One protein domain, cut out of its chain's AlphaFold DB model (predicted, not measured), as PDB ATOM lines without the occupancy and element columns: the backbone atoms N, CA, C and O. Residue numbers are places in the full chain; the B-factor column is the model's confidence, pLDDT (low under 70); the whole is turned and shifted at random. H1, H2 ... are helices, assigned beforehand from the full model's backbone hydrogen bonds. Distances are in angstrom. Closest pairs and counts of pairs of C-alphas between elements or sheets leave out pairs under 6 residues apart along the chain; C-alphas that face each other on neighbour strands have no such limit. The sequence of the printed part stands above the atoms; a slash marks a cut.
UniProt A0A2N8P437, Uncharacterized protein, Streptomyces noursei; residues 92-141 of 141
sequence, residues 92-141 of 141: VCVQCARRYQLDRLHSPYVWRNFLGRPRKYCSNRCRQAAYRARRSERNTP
ATOM      1  N   VAL A  92     136.770 189.979 230.013       84.38
ATOM      2  CA  VAL A  92     137.456 191.151 230.568       84.38
ATOM      3  C   VAL A  92     136.736 191.665 231.805       84.38
ATOM      4  O   VAL A  92     135.508 191.658 231.900       84.38
ATOM      5  N   CYS A  93     137.512 192.104 232.792       85.06
ATOM      6  CA  CYS A  93     136.976 192.743 233.982       85.06
ATOM      7  C   CYS A  93     136.390 194.111 233.622       85.06
ATOM      8  O   CYS A  93     137.115 194.980 233.147       85.06
ATOM      9  N   VAL A  94     135.121 194.345 233.968       86.50
ATOM     10  CA  VAL A  94     134.445 195.631 233.715       86.50
ATOM     11  C   VAL A  94     135.154 196.810 234.399       86.50
ATOM     12  O   VAL A  94     135.103 197.923 233.902       86.50
ATOM     13  N   GLN A  95     135.830 196.580 235.532       90.25
ATOM     14  CA  GLN A  95     136.482 197.654 236.294       90.25
ATOM     15  C   GLN A  95     137.890 198.005 235.802       90.25
ATOM     16  O   GLN A  95     138.288 199.159 235.877       90.25
ATOM     17  N   CYS A  96     138.693 197.010 235.418       88.81
ATOM     18  CA  CYS A  96     140.120 197.219 235.143       88.81
ATOM     19  C   CYS A  96     140.544 196.812 233.734       88.81
ATOM     20  O   CYS A  96     141.738 196.812 233.453       88.81
ATOM     21  N   ALA A  97     139.597 196.399 232.887       87.12
ATOM     22  CA  ALA A  97     139.796 195.933 231.513       87.12
ATOM     23  C   ALA A  97     140.765 194.744 231.339       87.12
ATOM     24  O   ALA A  97     140.999 194.291 230.223       87.12
ATOM     25  N   ARG A  98     141.306 194.180 232.426       85.25
ATOM     26  CA  ARG A  98     142.197 193.016 232.363       85.25
ATOM     27  C   ARG A  98     141.408 191.745 232.075       85.25
ATOM     28  O   ARG A  98     140.343 191.531 232.664       85.25
ATOM     29  N   ARG A  99     141.973 190.891 231.220       80.62
ATOM     30  CA  ARG A  99     141.483 189.531 230.970       80.62
ATOM     31  C   ARG A  99     141.632 188.665 232.219       80.62
ATOM     32  O   ARG A  99     142.563 188.856 233.007       80.62
ATOM     33  N   TYR A 100     140.719 187.717 232.411       73.94
ATOM     34  CA  TYR A 100     140.898 186.695 233.443       73.94
ATOM     35  C   TYR A 100     142.058 185.769 233.059       73.94
ATOM     36  O   TYR A 100     142.090 185.238 231.954       73.94
ATOM     37  N   GLN A 101     143.006 185.575 233.975       68.44
ATOM     38  CA  GLN A 101     144.105 184.626 233.793       68.44
ATOM     39  C   GLN A 101     143.653 183.216 234.188       68.44
ATOM     40  O   GLN A 101     143.112 183.032 235.283       68.44
ATOM     41  N   LEU A 102     143.908 182.237 233.311       57.78
ATOM     42  CA  LEU A 102     143.593 180.816 233.518       57.78
ATOM     43  C   LEU A 102     144.251 180.221 234.766       57.78
ATOM     44  O   LEU A 102     143.627 179.403 235.434       57.78
ATOM     45  N   ASP A 103     145.434 180.700 235.155       52.97
ATOM     46  CA  ASP A 103     146.126 180.227 236.364       52.97
ATOM     47  C   ASP A 103     145.303 180.442 237.646       52.97
ATOM     48  O   ASP A 103     145.515 179.780 238.656       52.97
ATOM     49  N   ARG A 104     144.308 181.343 237.615       45.78
ATOM     50  CA  ARG A 104     143.354 181.558 238.719       45.78
ATOM     51  C   ARG A 104     142.007 180.851 238.525       45.78
ATOM     52  O   ARG A 104     141.176 180.899 239.431       45.78
ATOM     53  N   LEU A 105     141.772 180.227 237.367       47.28
ATOM     54  CA  LEU A 105     140.597 179.399 237.057       47.28
ATOM     55  C   LEU A 105     140.756 177.940 237.521       47.28
ATOM     56  O   LEU A 105     139.756 177.244 237.642       47.28
ATOM     57  N   HIS A 106     141.969 177.513 237.893       42.09
ATOM     58  CA  HIS A 106     142.262 176.199 238.498       42.09
ATOM     59  C   HIS A 106     141.719 176.022 239.927       42.09
ATOM     60  O   HIS A 106     141.976 175.018 240.580       42.09
ATOM     61  N   SER A 107     140.957 176.985 240.446       41.38
ATOM     62  CA  SER A 107     140.260 176.782 241.707       41.38
ATOM     63  C   SER A 107     138.979 175.973 241.446       41.38
ATOM     64  O   SER A 107     138.156 176.408 240.633       41.38
ATOM     65  N   PRO A 108     138.734 174.859 242.161       41.09
ATOM     66  CA  PRO A 108     137.478 174.093 242.092       41.09
ATOM     67  C   PRO A 108     136.219 174.959 242.309       41.09
ATOM     68  O   PRO A 108     135.119 174.638 241.855       41.09
ATOM     69  N   TYR A 109     136.383 176.113 242.962       39.09
ATOM     70  CA  TYR A 109     135.342 177.120 243.158       39.09
ATOM     71  C   TYR A 109     134.963 177.888 241.888       39.09
ATOM     72  O   TYR A 109     133.870 178.449 241.824       39.09
ATOM     73  N   VAL A 110     135.836 177.953 240.881       45.72
ATOM     74  CA  VAL A 110     135.518 178.607 239.609       45.72
ATOM     75  C   VAL A 110     134.638 177.676 238.784       45.72
ATOM     76  O   VAL A 110     133.567 178.122 238.390       45.72
ATOM     77  N   TRP A 111     134.981 176.379 238.699       43.28
ATOM     78  CA  TRP A 111     134.156 175.315 238.093       43.28
ATOM     79  C   TRP A 111     132.727 175.249 238.665       43.28
ATOM     80  O   TRP A 111     131.761 175.249 237.904       43.28
ATOM     81  N   ARG A 112     132.555 175.331 239.996       41.91
ATOM     82  CA  ARG A 112     131.215 175.379 240.629       41.91
ATOM     83  C   ARG A 112     130.386 176.622 240.277       41.91
ATOM     84  O   ARG A 112     129.166 176.575 240.378       41.91
ATOM     85  N   ASN A 113     131.015 177.718 239.852       42.31
ATOM     86  CA  ASN A 113     130.321 178.948 239.462       42.31
ATOM     87  C   ASN A 113     130.007 179.037 237.956       42.31
ATOM     88  O   ASN A 113     129.315 179.975 237.562       42.31
ATOM     89  N   PHE A 114     130.449 178.087 237.115       46.09
ATOM     90  CA  PHE A 114     130.072 178.048 235.685       46.09
ATOM     91  C   PHE A 114     128.615 177.644 235.458       46.09
ATOM     92  O   PHE A 114     128.051 177.959 234.416       46.09
ATOM     93  N   LEU A 115     127.983 176.994 236.440       45.47
ATOM     94  CA  LEU A 115     126.534 176.768 236.446       45.47
ATOM     95  C   LEU A 115     125.747 178.031 236.863       45.47
ATOM     96  O   LEU A 115     124.521 178.002 236.910       45.47
ATOM     97  N   GLY A 116     126.439 179.136 237.176       52.88
ATOM     98  CA  GLY A 116     125.862 180.419 237.575       52.88
ATOM     99  C   GLY A 116     126.185 181.562 236.607       52.88
ATOM    100  O   GLY A 116     126.799 181.388 235.556       52.88
ATOM    101  N   ARG A 117     125.764 182.783 236.961       58.41
ATOM    102  CA  ARG A 117     126.002 183.975 236.132       58.41
ATOM    103  C   ARG A 117     127.513 184.237 235.975       58.41
ATOM    104  O   ARG A 117     128.191 184.369 237.000       58.41
ATOM    105  N   PRO A 118     128.022 184.450 234.744       66.00
ATOM    106  CA  PRO A 118     129.428 184.760 234.504       66.00
ATOM    107  C   PRO A 118     129.940 185.918 235.364       66.00
ATOM    108  O   PRO A 118     129.251 186.926 235.592       66.00
ATOM    109  N   ARG A 119     131.181 185.797 235.848       71.38
ATOM    110  CA  ARG A 119     131.815 186.841 236.659       71.38
ATOM    111  C   ARG A 119     132.045 188.104 235.823       71.38
ATOM    112  O   ARG A 119     132.715 188.081 234.799       71.38
ATOM    113  N   LYS A 120     131.568 189.244 236.333       80.00
ATOM    114  CA  LYS A 120     131.819 190.577 235.745       80.00
ATOM    115  C   LYS A 120     133.133 191.230 236.194       80.00
ATOM    116  O   LYS A 120     133.596 192.177 235.563       80.00
ATOM    117  N   TYR A 121     133.714 190.764 237.302       83.25
ATOM    118  CA  TYR A 121     134.909 191.359 237.907       83.25
ATOM    119  C   TYR A 121     135.975 190.307 238.230       83.25
ATOM    120  O   TYR A 121     135.655 189.259 238.795       83.25
ATOM    121  N   CYS A 122     137.248 190.635 237.972       79.19
ATOM    122  CA  CYS A 122     138.406 189.769 238.249       79.19
ATOM    123  C   CYS A 122     138.683 189.519 239.734       79.19
ATOM    124  O   CYS A 122     139.385 188.576 240.084       79.19
ATOM    125  N   SER A 123     138.133 190.345 240.623       81.38
ATOM    126  CA  SER A 123     138.330 190.231 242.068       81.38
ATOM    127  C   SER A 123     137.220 190.936 242.846       81.38
ATOM    128  O   SER A 123     136.525 191.808 242.314       81.38
ATOM    129  N   ASN A 124     137.093 190.610 244.137       82.56
ATOM    130  CA  ASN A 124     136.228 191.353 245.059       82.56
ATOM    131  C   ASN A 124     136.656 192.824 245.171       82.56
ATOM    132  O   ASN A 124     135.795 193.696 245.230       82.56
ATOM    133  N   ARG A 125     137.964 193.113 245.094       85.62
ATOM    134  CA  ARG A 125     138.492 194.483 245.030       85.62
ATOM    135  C   ARG A 125     137.925 195.251 243.834       85.62
ATOM    136  O   ARG A 125     137.400 196.343 244.009       85.62
ATOM    137  N   CYS A 126     137.964 194.664 242.636       87.44
ATOM    138  CA  CYS A 126     137.382 195.281 241.437       87.44
ATOM    139  C   CYS A 126     135.858 195.430 241.534       87.44
ATOM    140  O   CYS A 126     135.319 196.456 241.130       87.44
ATOM    141  N   ARG A 127     135.164 194.447 242.123       88.12
ATOM    142  CA  ARG A 127     133.719 194.535 242.382       88.12
ATOM    143  C   ARG A 127     133.382 195.709 243.305       88.12
ATOM    144  O   ARG A 127     132.466 196.467 243.004       88.12
ATOM    145  N   GLN A 128     134.108 195.855 244.413       92.00
ATOM    146  CA  GLN A 128     133.896 196.942 245.371       92.00
ATOM    147  C   GLN A 128     134.247 198.305 244.771       92.00
ATOM    148  O   GLN A 128     133.491 199.247 244.971       92.00
ATOM    149  N   ALA A 129     135.329 198.411 243.995       91.25
ATOM    150  CA  ALA A 129     135.680 199.645 243.290       91.25
ATOM    151  C   ALA A 129     134.566 200.080 242.321       91.25
ATOM    152  O   ALA A 129     134.085 201.206 242.410       91.25
ATOM    153  N   ALA A 130     134.064 199.154 241.496       91.38
ATOM    154  CA  ALA A 130     132.944 199.416 240.588       91.38
ATOM    155  C   ALA A 130     131.637 199.761 241.320       91.38
ATOM    156  O   ALA A 130     130.764 200.432 240.775       91.38
ATOM    157  N   TYR A 131     131.438 199.231 242.529       91.88
ATOM    158  CA  TYR A 131     130.292 199.578 243.366       91.88
ATOM    159  C   TYR A 131     130.425 200.996 243.938       91.88
ATOM    160  O   TYR A 131     129.469 201.762 243.861       91.88
ATOM    161  N   ARG A 132     131.607 201.357 244.458       92.06
ATOM    162  CA  ARG A 132     131.891 202.697 244.992       92.06
ATOM    163  C   ARG A 132     131.737 203.772 243.916       92.06
ATOM    164  O   ARG A 132     131.036 204.738 244.177       92.06
ATOM    165  N   ALA A 133     132.271 203.550 242.711       88.94
ATOM    166  CA  ALA A 133     132.120 204.469 241.576       88.94
ATOM    167  C   ALA A 133     130.641 204.720 241.211       88.94
ATOM    168  O   ALA A 133     130.179 205.853 241.172       88.94
ATOM    169  N   ARG A 134     129.840 203.652 241.083       87.81
ATOM    170  CA  ARG A 134     128.393 203.769 240.803       87.81
ATOM    171  C   ARG A 134     127.584 204.425 241.921       87.81
ATOM    172  O   ARG A 134     126.444 204.832 241.692       87.81
ATOM    173  N   ARG A 135     128.099 204.412 243.152       90.62
ATOM    174  CA  ARG A 135     127.458 205.048 244.306       90.62
ATOM    175  C   ARG A 135     127.850 206.521 244.410       90.62
ATOM    176  O   ARG A 135     126.991 207.311 244.769       90.62
ATOM    177  N   SER A 136     129.089 206.884 244.069       87.06
ATOM    178  CA  SER A 136     129.494 208.290 243.981       87.06
ATOM    179  C   SER A 136     128.757 209.006 242.857       87.06
ATOM    180  O   SER A 136     128.192 210.053 243.117       87.06
ATOM    181  N   GLU A 137     128.643 208.402 241.669       84.25
ATOM    182  CA  GLU A 137     127.886 208.977 240.541       84.25
ATOM    183  C   GLU A 137     126.433 209.291 240.921       84.25
ATOM    184  O   GLU A 137     125.949 210.381 240.647       84.25
ATOM    185  N   ARG A 138     125.763 208.375 241.636       81.38
ATOM    186  CA  ARG A 138     124.382 208.560 242.120       81.38
ATOM    187  C   ARG A 138     124.213 209.598 243.226       81.38
ATOM    188  O   ARG A 138     123.099 210.052 243.438       81.38
ATOM    189  N   ASN A 139     125.284 209.906 243.949       71.69
ATOM    190  CA  ASN A 139     125.281 210.863 245.051       71.69
ATOM    191  C   ASN A 139     125.896 212.213 244.646       71.69
ATOM    192  O   ASN A 139     126.104 213.059 245.514       71.69
ATOM    193  N   THR A 140     126.217 212.400 243.363       56.53
ATOM    194  CA  THR A 140     126.591 213.711 242.821       56.53
ATOM    195  C   THR A 140     125.281 214.475 242.595       56.53
ATOM    196  O   THR A 140     124.444 213.945 241.862       56.53
ATOM    197  N   PRO A 141     125.045 215.611 243.278       57.69
ATOM    198  CA  PRO A 141     123.822 216.398 243.127       57.69
ATOM    199  C   PRO A 141     123.667 216.983 241.721       57.69
ATOM    200  O   PRO A 141     124.706 217.235 241.064       57.69
TER     201      PRO A 141
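This is residues 92 to 141 of the 141 residues of an uncharacterized protein of Streptomyces noursei (UniProt A0A2N8P437). One helix, H2, lies at one end of a long, loose model, and a wide, open loop of chain lies at the other. The loop runs out through residues 97 to 107, turns at the short helix H1 and comes back through residues 114 to 123 to H2; residues 94 to 96 lie beside the first half of H2, while residues 134 to 141 stick out at its far end. The printed part has 50 residues with two named helices, H1 then H2, and no named strand; its class is all helix, though 21 of the 50 residues are in named elements. It is loose, with a radius of gyration of the C-alphas of 13.4 A, and spans 44 by 20 by 14 A.

Find C-alpha 124 at (136.228, 191.353, 245.059); from there H2, residues 124 to 138, runs 21.1 A to C-alpha 138 at (124.382, 208.560, 242.120). Then look at C-alpha 108 at (137.478, 174.093, 242.092), where H1, residues 108 to 113, begins.

H2 and H1 are apart, with no C-alpha of the one within 8 A of the other. Between them, residues 114 to 123 make a short link. In the backbone, 10 of 11 O i to N i+4 pairs of H2 are within hydrogen-bond range, and 1 of 2 in H1.

Look at His 106 and Pro 141 for the two C-alphas farthest apart, 44.5 A. Residues 134 to 141, of which 134 to 138 belong to H2, stand free, as do residues 111 to 118, of which 111 to 113 belong to H1. The printed part has no cut. Its mean pLDDT is 70.9, and residues 101 to 118 and 140 to 141 are under 70.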